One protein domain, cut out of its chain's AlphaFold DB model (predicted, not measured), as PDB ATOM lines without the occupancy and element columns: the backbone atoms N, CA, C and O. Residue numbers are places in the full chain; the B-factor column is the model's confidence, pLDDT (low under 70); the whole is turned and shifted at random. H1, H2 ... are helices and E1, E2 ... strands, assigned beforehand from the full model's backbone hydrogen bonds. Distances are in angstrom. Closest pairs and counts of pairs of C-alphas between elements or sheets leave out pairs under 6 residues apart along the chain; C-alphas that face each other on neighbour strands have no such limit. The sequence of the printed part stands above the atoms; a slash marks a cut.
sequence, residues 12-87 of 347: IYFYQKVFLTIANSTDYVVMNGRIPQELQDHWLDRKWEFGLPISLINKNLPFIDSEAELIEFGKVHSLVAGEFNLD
ATOM      1  N   ILE A  12     -27.574 -35.489  32.296       60.59
ATOM      2  CA  ILE A  12     -27.197 -35.435  30.891       60.59
ATOM      3  C   ILE A  12     -26.286 -36.609  30.592       60.59
ATOM      4  O   ILE A  12     -25.243 -36.746  31.217       60.59
ATOM      5  N   TYR A  13     -26.627 -37.397  29.580       62.28
ATOM      6  CA  TYR A  13     -25.735 -38.412  29.038       62.28
ATOM      7  C   TYR A  13     -25.141 -37.938  27.715       62.28
ATOM      8  O   TYR A  13     -25.883 -37.631  26.781       62.28
ATOM      9  N   PHE A  14     -23.816 -37.877  27.626       55.19
ATOM     10  CA  PHE A  14     -23.098 -37.362  26.461       55.19
ATOM     11  C   PHE A  14     -22.278 -38.476  25.783       55.19
ATOM     12  O   PHE A  14     -21.522 -39.193  26.441       55.19
ATOM     13  N   TYR A  15     -22.441 -38.589  24.456       59.84
ATOM     14  CA  TYR A  15     -21.927 -39.639  23.555       59.84
ATOM     15  C   TYR A  15     -22.528 -41.040  23.721       59.84
ATOM     16  O   TYR A  15     -22.486 -41.623  24.787       59.84
ATOM     17  N   GLN A  16     -22.908 -41.650  22.591       63.59
ATOM     18  CA  GLN A  16     -23.443 -43.014  22.404       63.59
ATOM     19  C   GLN A  16     -24.954 -43.192  22.638       63.59
ATOM     20  O   GLN A  16     -25.522 -42.849  23.669       63.59
ATOM     21  N   LYS A  17     -25.609 -43.839  21.662       67.12
ATOM     22  CA  LYS A  17     -27.052 -44.148  21.680       67.12
ATOM     23  C   LYS A  17     -27.448 -45.115  22.798       67.12
ATOM     24  O   LYS A  17     -28.607 -45.145  23.193       67.12
ATOM     25  N   VAL A  18     -26.505 -45.896  23.324       71.75
ATOM     26  CA  VAL A  18     -26.781 -46.882  24.378       71.75
ATOM     27  C   VAL A  18     -27.258 -46.223  25.676       71.75
ATOM     28  O   VAL A  18     -28.077 -46.809  26.380       71.75
ATOM     29  N   PHE A  19     -26.868 -44.969  25.945       77.06
ATOM     30  CA  PHE A  19     -27.344 -44.235  27.119       77.06
ATOM     31  C   PHE A  19     -28.855 -44.005  27.133       77.06
ATOM     32  O   PHE A  19     -29.438 -43.959  28.211       77.06
ATOM     33  N   LEU A  20     -29.525 -43.978  25.975       74.56
ATOM     34  CA  LEU A  20     -30.992 -43.900  25.910       74.56
ATOM     35  C   LEU A  20     -31.670 -45.010  26.704       74.56
ATOM     36  O   LEU A  20     -32.721 -44.804  27.303       74.56
ATOM     37  N   THR A  21     -31.047 -46.187  26.729       73.69
ATOM     38  CA  THR A  21     -31.612 -47.358  27.391       73.69
ATOM     39  C   THR A  21     -31.464 -47.311  28.909       73.69
ATOM     40  O   THR A  21     -32.251 -47.966  29.598       73.69
ATOM     41  N   ILE A  22     -30.540 -46.490  29.427       78.75
ATOM     42  CA  ILE A  22     -30.281 -46.325  30.866       78.75
ATOM     43  C   ILE A  22     -30.691 -44.947  31.417       78.75
ATOM     44  O   ILE A  22     -30.805 -44.783  32.629       78.75
ATOM     45  N   ALA A  23     -31.026 -43.993  30.552       79.81
ATOM     46  CA  ALA A  23     -31.542 -42.666  30.891       79.81
ATOM     47  C   ALA A  23     -33.042 -42.694  31.248       79.81
ATOM     48  O   ALA A  23     -33.813 -43.479  30.692       79.81
ATOM     49  N   ASN A  24     -33.465 -41.927  32.260       79.94
ATOM     50  CA  ASN A  24     -34.877 -41.766  32.645       79.94
ATOM     51  C   ASN A  24     -35.619 -40.941  31.593       79.94
ATOM     52  O   ASN A  24     -34.989 -40.197  30.855       79.94
ATOM     53  N   SER A  25     -36.951 -41.004  31.572       79.00
ATOM     54  CA  SER A  25     -37.794 -40.192  30.676       79.00
ATOM     55  C   SER A  25     -37.610 -38.675  30.843       79.00
ATOM     56  O   SER A  25     -37.978 -37.911  29.954       79.00
ATOM     57  N   THR A  26     -37.022 -38.237  31.958       78.94
ATOM     58  CA  THR A  26     -36.669 -36.841  32.257       78.94
ATOM     59  C   THR A  26     -35.215 -36.485  31.951       78.94
ATOM     60  O   THR A  26     -34.862 -35.310  31.997       78.94
ATOM     61  N   ASP A  27     -34.362 -37.474  31.687       80.38
ATOM     62  CA  ASP A  27     -32.938 -37.261  31.434       80.38
ATOM     63  C   ASP A  27     -32.724 -36.896  29.965       80.38
ATOM     64  O   ASP A  27     -33.419 -37.396  29.075       80.38
ATOM     65  N   TYR A  28     -31.714 -36.079  29.693       80.12
ATOM     66  CA  TYR A  28     -31.342 -35.717  28.332       80.12
ATOM     67  C   TYR A  28     -30.202 -36.603  27.838       80.12
ATOM     68  O   TYR A  28     -29.215 -36.810  28.541       80.12
ATOM     69  N   VAL A  29     -30.304 -37.109  26.608       78.94
ATOM     70  CA  VAL A  29     -29.238 -37.907  25.984       78.94
ATOM     71  C   VAL A  29     -28.768 -37.218  24.721       78.94
ATOM     72  O   VAL A  29     -29.449 -37.223  23.694       78.94
ATOM     73  N   VAL A  30     -27.586 -36.628  24.803       76.38
ATOM     74  CA  VAL A  30     -26.948 -35.922  23.703       76.38
ATOM     75  C   VAL A  30     -26.167 -36.912  22.848       76.38
ATOM     76  O   VAL A  30     -25.270 -37.614  23.320       76.38
ATOM     77  N   MET A  31     -26.498 -36.966  21.560       71.81
ATOM     78  CA  MET A  31     -25.912 -37.930  20.635       71.81
ATOM     79  C   MET A  31     -25.676 -37.356  19.238       71.81
ATOM     80  O   MET A  31     -26.350 -36.429  18.777       71.81
ATOM     81  N   ASN A  32     -24.754 -37.996  18.520       66.12
ATOM     82  CA  ASN A  32     -24.577 -37.770  17.094       66.12
ATOM     83  C   ASN A  32     -25.656 -38.510  16.293       66.12
ATOM     84  O   ASN A  32     -25.862 -39.720  16.433       66.12
ATOM     85  N   GLY A  33     -26.325 -37.770  15.408       66.50
ATOM     86  CA  GLY A  33     -27.361 -38.298  14.525       66.50
ATOM     87  C   GLY A  33     -28.727 -38.464  15.196       66.50
ATOM     88  O   GLY A  33     -28.977 -37.962  16.291       66.50
ATOM     89  N   ARG A  34     -29.641 -39.135  14.490       68.62
ATOM     90  CA  ARG A  34     -31.000 -39.437  14.965       68.62
ATOM     91  C   ARG A  34     -31.094 -40.880  15.466       68.62
ATOM     92  O   ARG A  34     -30.319 -41.750  15.042       68.62
ATOM     93  N   ILE A  35     -32.067 -41.142  16.334       67.12
ATOM     94  CA  ILE A  35     -32.485 -42.510  16.650       67.12
ATOM     95  C   ILE A  35     -33.366 -43.006  15.493       67.12
ATOM     96  O   ILE A  35     -34.308 -42.295  15.132       67.12
ATOM     97  N   PRO A  36     -33.095 -44.187  14.908       64.31
ATOM     98  CA  PRO A  36     -34.002 -44.801  13.940       64.31
ATOM     99  C   PRO A  36     -35.416 -44.934  14.521       64.31
ATOM    100  O   PRO A  36     -35.555 -45.340  15.672       64.31
ATOM    101  N   GLN A  37     -36.448 -44.604  13.740       67.81
ATOM    102  CA  GLN A  37     -37.842 -44.673  14.202       67.81
ATOM    103  C   GLN A  37     -38.206 -46.091  14.662       67.81
ATOM    104  O   GLN A  37     -38.727 -46.259  15.755       67.81
ATOM    105  N   GLU A  38     -37.786 -47.104  13.904       57.69
ATOM    106  CA  GLU A  38     -37.989 -48.522  14.229       57.69
ATOM    107  C   GLU A  38     -37.460 -48.902  15.621       57.69
ATOM    108  O   GLU A  38     -38.079 -49.692  16.328       57.69
ATOM    109  N   LEU A  39     -36.329 -48.325  16.046       59.94
ATOM    110  CA  LEU A  39     -35.756 -48.585  17.368       59.94
ATOM    111  C   LEU A  39     -36.570 -47.904  18.479       59.94
ATOM    112  O   LEU A  39     -36.735 -48.479  19.552       59.94
ATOM    113  N   GLN A  40     -37.089 -46.702  18.217       65.88
ATOM    114  CA  GLN A  40     -37.975 -46.004  19.153       65.88
ATOM    115  C   GLN A  40     -39.292 -46.766  19.315       65.88
ATOM    116  O   GLN A  40     -39.690 -47.046  20.442       65.88
ATOM    117  N   ASP A  41     -39.912 -47.166  18.204       66.75
ATOM    118  CA  ASP A  41     -41.154 -47.945  18.190       66.75
ATOM    119  C   ASP A  41     -40.959 -49.273  18.934       66.75
ATOM    120  O   ASP A  41     -41.720 -49.607  19.838       66.75
ATOM    121  N   HIS A  42     -39.849 -49.970  18.669       62.59
ATOM    122  CA  HIS A  42     -39.486 -51.212  19.351       62.59
ATOM    123  C   HIS A  42     -39.383 -51.073  20.881       62.59
ATOM    124  O   HIS A  42     -39.726 -52.012  21.614       62.59
ATOM    125  N   TRP A  43     -38.877 -49.939  21.377       66.81
ATOM    126  CA  TRP A  43     -38.809 -49.639  22.810       66.81
ATOM    127  C   TRP A  43     -40.178 -49.249  23.379       66.81
ATOM    128  O   TRP A  43     -40.550 -49.740  24.447       66.81
ATOM    129  N   LEU A  44     -40.955 -48.436  22.661       71.94
ATOM    130  CA  LEU A  44     -42.308 -48.039  23.064       71.94
ATOM    131  C   LEU A  44     -43.257 -49.243  23.154       71.94
ATOM    132  O   LEU A  44     -43.976 -49.370  24.146       71.94
ATOM    133  N   ASP A  45     -43.185 -50.180  22.207       66.38
ATOM    134  CA  ASP A  45     -43.953 -51.435  22.215       66.38
ATOM    135  C   ASP A  45     -43.656 -52.289  23.456       66.38
ATOM    136  O   ASP A  45     -44.521 -52.987  23.991       66.38
ATOM    137  N   ARG A  46     -42.421 -52.203  23.966       64.56
ATOM    138  CA  ARG A  46     -41.984 -52.857  25.209       64.56
ATOM    139  C   ARG A  46     -42.308 -52.048  26.461       64.56
ATOM    140  O   ARG A  46     -41.949 -52.479  27.557       64.56
ATOM    141  N   LYS A  47     -42.988 -50.906  26.316       73.38
ATOM    142  CA  LYS A  47     -43.272 -49.936  27.383       73.38
ATOM    143  C   LYS A  47     -41.995 -49.445  28.069       73.38
ATOM    144  O   LYS A  47     -41.971 -49.225  29.278       73.38
ATOM    145  N   TRP A  48     -40.904 -49.329  27.315       72.94
ATOM    146  CA  TRP A  48     -39.650 -48.798  27.829       72.94
ATOM    147  C   TRP A  48     -39.657 -47.278  27.762       72.94
ATOM    148  O   TRP A  48     -39.773 -46.690  26.694       72.94
ATOM    149  N   GLU A  49     -39.461 -46.644  28.911       74.00
ATOM    150  CA  GLU A  49     -39.158 -45.215  28.985       74.00
ATOM    151  C   GLU A  49     -37.684 -44.963  28.668       74.00
ATOM    152  O   GLU A  49     -36.824 -45.576  29.292       74.00
ATOM    153  N   PHE A  50     -37.354 -44.064  27.750       75.25
ATOM    154  CA  PHE A  50     -35.968 -43.714  27.425       75.25
ATOM    155  C   PHE A  50     -35.744 -42.212  27.556       75.25
ATOM    156  O   PHE A  50     -36.695 -41.430  27.523       75.25
ATOM    157  N   GLY A  51     -34.477 -41.828  27.716       77.06
ATOM    158  CA  GLY A  51     -34.090 -40.423  27.803       77.06
ATOM    159  C   GLY A  51     -34.468 -39.619  26.569       77.06
ATOM    160  O   GLY A  51     -34.580 -40.151  25.465       77.06
ATOM    161  N   LEU A  52     -34.646 -38.318  26.770       78.81
ATOM    162  CA  LEU A  52     -35.008 -37.364  25.734       78.81
ATOM    163  C   LEU A  52     -33.825 -37.190  24.771       78.81
ATOM    164  O   LEU A  52     -32.781 -36.659  25.166       78.81
ATOM    165  N   PRO A  53     -33.946 -37.634  23.508       75.88
ATOM    166  CA  PRO A  53     -32.841 -37.571  22.570       75.88
ATOM    167  C   PRO A  53     -32.588 -36.141  22.105       75.88
ATOM    168  O   PRO A  53     -33.446 -35.514  21.484       75.88
ATOM    169  N   ILE A  54     -31.371 -35.658  22.320       76.56
ATOM    170  CA  ILE A  54     -30.887 -34.393  21.774       76.56
ATOM    171  C   ILE A  54     -29.868 -34.711  20.688       76.56
ATOM    172  O   ILE A  54     -28.824 -35.316  20.934       76.56
ATOM    173  N   SER A  55     -30.168 -34.295  19.461       71.31
ATOM    174  CA  SER A  55     -29.268 -34.492  18.332       71.31
ATOM    175  C   SER A  55     -28.355 -33.287  18.134       71.31
ATOM    176  O   SER A  55     -28.834 -32.165  17.983       71.31
ATOM    177  N   LEU A  56     -27.046 -33.527  18.022       65.81
ATOM    178  CA  LEU A  56     -26.036 -32.499  17.729       65.81
ATOM    179  C   LEU A  56     -26.071 -31.960  16.281       65.81
ATOM    180  O   LEU A  56     -25.231 -31.142  15.913       65.81
ATOM    181  N   ILE A  57     -27.038 -32.379  15.449       55.47
ATOM    182  CA  ILE A  57     -27.112 -32.042  14.010       55.47
ATOM    183  C   ILE A  57     -27.067 -30.527  13.746       55.47
ATOM    184  O   ILE A  57     -26.536 -30.110  12.719       55.47
ATOM    185  N   ASN A  58     -27.550 -29.700  14.676       50.62
ATOM    186  CA  ASN A  58     -27.595 -28.247  14.502       50.62
ATOM    187  C   ASN A  58     -26.488 -27.484  15.249       50.62
ATOM    188  O   ASN A  58     -26.538 -26.258  15.257       50.62
ATOM    189  N   LYS A  59     -25.522 -28.172  15.885       52.16
ATOM    190  CA  LYS A  59     -24.438 -27.612  16.732       52.16
ATOM    191  C   LYS A  59     -24.862 -26.713  17.904       52.16
ATOM    192  O   LYS A  59     -24.042 -26.444  18.770       52.16
ATOM    193  N   ASN A  60     -26.123 -26.307  17.975       51.91
ATOM    194  CA  ASN A  60     -26.702 -25.603  19.104       51.91
ATOM    195  C   ASN A  60     -27.316 -26.641  20.032       51.91
ATOM    196  O   ASN A  60     -28.371 -27.212  19.738       51.91
ATOM    197  N   LEU A  61     -26.621 -26.909  21.130       56.66
ATOM    198  CA  LEU A  61     -27.205 -27.636  22.244       56.66
ATOM    199  C   LEU A  61     -28.304 -26.752  22.849       56.66
ATOM    200  O   LEU A  61     -28.141 -25.530  22.895       56.66
ATOM    201  N   PRO A  62     -29.461 -27.319  23.232       57.00
ATOM    202  CA  PRO A  62     -30.437 -26.547  23.989       57.00
ATOM    203  C   PRO A  62     -29.759 -26.017  25.255       57.00
ATOM    204  O   PRO A  62     -28.834 -26.648  25.755       57.00
ATOM    205  N   PHE A  63     -30.201 -24.867  25.762       60.09
ATOM    206  CA  PHE A  63     -29.725 -24.369  27.051       60.09
ATOM    207  C   PHE A  63     -30.088 -25.402  28.121       60.09
ATOM    208  O   PHE A  63     -31.274 -25.644  28.362       60.09
ATOM    209  N   ILE A  64     -29.077 -26.061  28.685       65.19
ATOM    210  CA  ILE A  64     -29.260 -27.028  29.763       65.19
ATOM    211  C   ILE A  64     -29.020 -26.308  31.082       65.19
ATOM    212  O   ILE A  64     -28.163 -25.433  31.174       65.19
ATOM    213  N   ASP A  65     -29.805 -26.663  32.093       65.31
ATOM    214  CA  ASP A  65     -29.621 -26.166  33.448       65.31
ATOM    215  C   ASP A  65     -28.160 -26.364  33.889       65.31
ATOM    216  O   ASP A  65     -27.609 -27.460  33.779       65.31
ATOM    217  N   SER A  66     -27.518 -25.301  34.374       63.25
ATOM    218  CA  SER A  66     -26.141 -25.355  34.869       63.25
ATOM    219  C   SER A  66     -25.976 -26.262  36.091       63.25
ATOM    220  O   SER A  66     -24.851 -26.632  36.409       63.25
ATOM    221  N   GLU A  67     -27.069 -26.623  36.771       67.94
ATOM    222  CA  GLU A  67     -27.070 -27.566  37.897       67.94
ATOM    223  C   GLU A  67     -27.183 -29.040  37.461       67.94
ATOM    224  O   GLU A  67     -27.288 -29.934  38.304       67.94
ATOM    225  N   ALA A  68     -27.193 -29.321  36.155       73.31
ATOM    226  CA  ALA A  68     -27.327 -30.675  35.644       73.31
ATOM    227  C   ALA A  68     -26.082 -31.543  35.899       73.31
ATOM    228  O   ALA A  68     -24.942 -31.113  35.719       73.31
ATOM    229  N   GLU A  69     -26.302 -32.811  36.242       81.44
ATOM    230  CA  GLU A  69     -25.231 -33.798  36.399       81.44
ATOM    231  C   GLU A  69     -24.823 -34.342  35.020       81.44
ATOM    232  O   GLU A  69     -25.627 -34.975  34.326       81.44
ATOM    233  N   LEU A  70     -23.569 -34.108  34.619       82.25
ATOM    234  CA  LEU A  70     -23.007 -34.621  33.371       82.25
ATOM    235  C   LEU A  70     -22.445 -36.037  33.551       82.25
ATOM    236  O   LEU A  70     -21.506 -36.267  34.311       82.25
ATOM    237  N   ILE A  71     -22.987 -36.974  32.779       82.62
ATOM    238  CA  ILE A  71     -22.553 -38.361  32.682       82.62
ATOM    239  C   ILE A  71     -22.059 -38.609  31.260       82.62
ATOM    240  O   ILE A  71     -22.757 -38.378  30.275       82.62
ATOM    241  N   GLU A  72     -20.846 -39.119  31.122       73.44
ATOM    242  CA  GLU A  72     -20.277 -39.402  29.810       73.44
ATOM    243  C   GLU A  72     -19.353 -40.612  29.857       73.44
ATOM    244  O   GLU A  72     -18.829 -40.989  30.905       73.44
ATOM    245  N   PHE A  73     -19.157 -41.237  28.697       69.81
ATOM    246  CA  PHE A  73     -18.307 -42.418  28.586       69.81
ATOM    247  C   PHE A  73     -16.846 -42.083  28.910       69.81
ATOM    248  O   PHE A  73     -16.191 -42.843  29.601       69.81
ATOM    249  N   GLY A  74     -16.329 -40.959  28.410       68.06
ATOM    250  CA  GLY A  74     -14.899 -40.649  28.468       68.06
ATOM    251  C   GLY A  74     -14.465 -39.681  29.562       68.06
ATOM    252  O   GLY A  74     -13.265 -39.528  29.717       68.06
ATOM    253  N   LYS A  75     -15.388 -39.021  30.271       76.50
ATOM    254  CA  LYS A  75     -15.107 -37.891  31.180       76.50
ATOM    255  C   LYS A  75     -14.096 -36.900  30.585       76.50
ATOM    256  O   LYS A  75     -12.926 -36.928  30.935       76.50
ATOM    257  N   VAL A  76     -14.512 -36.090  29.618       79.62
ATOM    258  CA  VAL A  76     -13.657 -35.112  28.925       79.62
ATOM    259  C   VAL A  76     -14.307 -33.727  28.794       79.62
ATOM    260  O   VAL A  76     -13.663 -32.803  28.300       79.62
ATOM    261  N   HIS A  77     -15.563 -33.568  29.219       81.00
ATOM    262  CA  HIS A  77     -16.295 -32.308  29.157       81.00
ATOM    263  C   HIS A  77     -16.657 -31.799  30.552       81.00
ATOM    264  O   HIS A  77     -16.914 -32.566  31.478       81.00
ATOM    265  N   SER A  78     -16.757 -30.479  30.668       82.56
ATOM    266  CA  SER A  78     -17.440 -29.794  31.758       82.56
ATOM    267  C   SER A  78     -18.702 -29.112  31.234       82.56
ATOM    268  O   SER A  78     -18.774 -28.697  30.073       82.56
ATOM    269  N   LEU A  79     -19.722 -29.014  32.087       77.50
ATOM    270  CA  LEU A  79     -20.929 -28.240  31.810       77.50
ATOM    271  C   LEU A  79     -20.831 -26.914  32.565       77.50
ATOM    272  O   LEU A  79     -20.902 -26.889  33.792       77.50
ATOM    273  N   VAL A  80     -20.660 -25.810  31.841       77.94
ATOM    274  CA  VAL A  80     -20.538 -24.468  32.426       77.94
ATOM    275  C   VAL A  80     -21.587 -23.573  31.792       77.94
ATOM    276  O   VAL A  80     -21.617 -23.430  30.576       77.94
ATOM    277  N   ALA A  81     -22.467 -22.992  32.613       74.50
ATOM    278  CA  ALA A  81     -23.553 -22.117  32.154       74.50
ATOM    279  C   ALA A  81     -24.418 -22.728  31.023       74.50
ATOM    280  O   ALA A  81     -24.882 -22.017  30.135       74.50
ATOM    281  N   GLY A  82     -24.622 -24.050  31.057       68.75
ATOM    282  CA  GLY A  82     -25.404 -24.782  30.055       68.75
ATOM    283  C   GLY A  82     -24.654 -25.129  28.765       68.75
ATOM    284  O   GLY A  82     -25.256 -25.701  27.857       68.75
ATOM    285  N   GLU A  83     -23.355 -24.831  28.681       73.88
ATOM    286  CA  GLU A  83     -22.495 -25.152  27.541       73.88
ATOM    287  C   GLU A  83     -21.511 -26.281  27.871       73.88
ATOM    288  O   GLU A  83     -20.907 -26.313  28.947       73.88
ATOM    289  N   PHE A  84     -21.331 -27.203  26.920       75.50
ATOM    290  CA  PHE A  84     -20.354 -28.287  27.025       75.50
ATOM    291  C   PHE A  84     -19.001 -27.792  26.540       75.50
ATOM    292  O   PHE A  84     -18.825 -27.496  25.358       75.50
ATOM    293  N   ASN A  85     -18.046 -27.754  27.453       79.38
ATOM    294  CA  ASN A  85     -16.694 -27.315  27.176       79.38
ATOM    295  C   ASN A  85     -15.760 -28.507  27.296       79.38
ATOM    296  O   ASN A  85     -15.847 -29.268  28.255       79.38
ATOM    297  N   LEU A  86     -14.876 -28.685  26.315       80.69
ATOM    298  CA  LEU A  86     -13.792 -29.644  26.463       80.69
ATOM    299  C   LEU A  86     -12.871 -29.140  27.574       80.69
ATOM    300  O   LEU A  86     -12.356 -28.025  27.495       80.69
ATOM    301  N   ASP A  87     -12.687 -29.958  28.602       82.94
ATOM    302  CA  ASP A  87     -11.834 -29.629  29.733       82.94
ATOM    303  C   ASP A  87     -10.535 -30.421  29.610       82.94
ATOM    304  O   ASP A  87     -10.513 -31.647  29.743       82.94
TER     305      ASP A  87
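AT A GLANCE: This is residues 12 to 87 of the 347 residues of an uncharacterized protein of Leptospira sp (UniProt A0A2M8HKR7). A small sheet of four short parallel strands, in the order E3, E2, E1, E4, makes the middle, with the short helix H1 over one face. The helix H2 lies off the sheet toward one end of the long axis, and the hairpin of E5 and E6 lies toward the other. The 76 printed residues run E1, H1, E2, H2, E3, E4, E5, E6; the class is mixed, with 37 residues, under half, in named elements. The whole is compact, with a radius of gyration of the C-alphas of 12.6 A, yet elongated, spanning 38 by 22 by 22 A.

HOW THE PARTS SIT: E1, residues 12 to 14, is parallel to its neighbour E2, residues 28 to 31, with N 13 and O 28 at 2.8 A. H1, residues 17 to 21, is on the sheet over E2 at a height of 7.8 A; their closest C-alphas, Leu 20 and Val 29, are 6.2 A apart. H1 has 0 of 1 O i to N i+4 pairs within hydrogen-bond range but 2 of 2 O i to N i+3 pairs; in H2, residues 37 to 45, every O i to N i+4 pair is within range. H2 is not on the sheet and is apart from H1. E3, residues 52 to 55, is parallel to E2, with N 54 and O 29 at 2.8 A. E4, residues 69 to 72, is parallel to E1, with N 71 and O 12 at 2.8 A. E1, H1, E2 and E2, H2, E3 are strand-helix-strand units, parallel neighbour strands joined through a helix, with right-handed crossovers. E5, residues 77 to 80, and E6, residues 83 to 86, form an antiparallel hairpin, with N 78 and O 85 at 2.8 A.

IN THESE COORDINATES: E1 begins at C-alpha 12, (-27.197, -35.435, 30.891). H2 is 12.1 A long and E4 10.0 A. E6 ends at C-alpha 86, (-13.792, -29.644, 26.463).

THE WHOLE: The farthest C-alphas, Asp 45 and Asp 87, are 39.5 A apart. The printed part has no cut; the link from E3 to E4 is long, 13 residues. Mean pLDDT of the printed part is 70.5, with 35 residues under 70, among them 32 to 43 and 56 to 67.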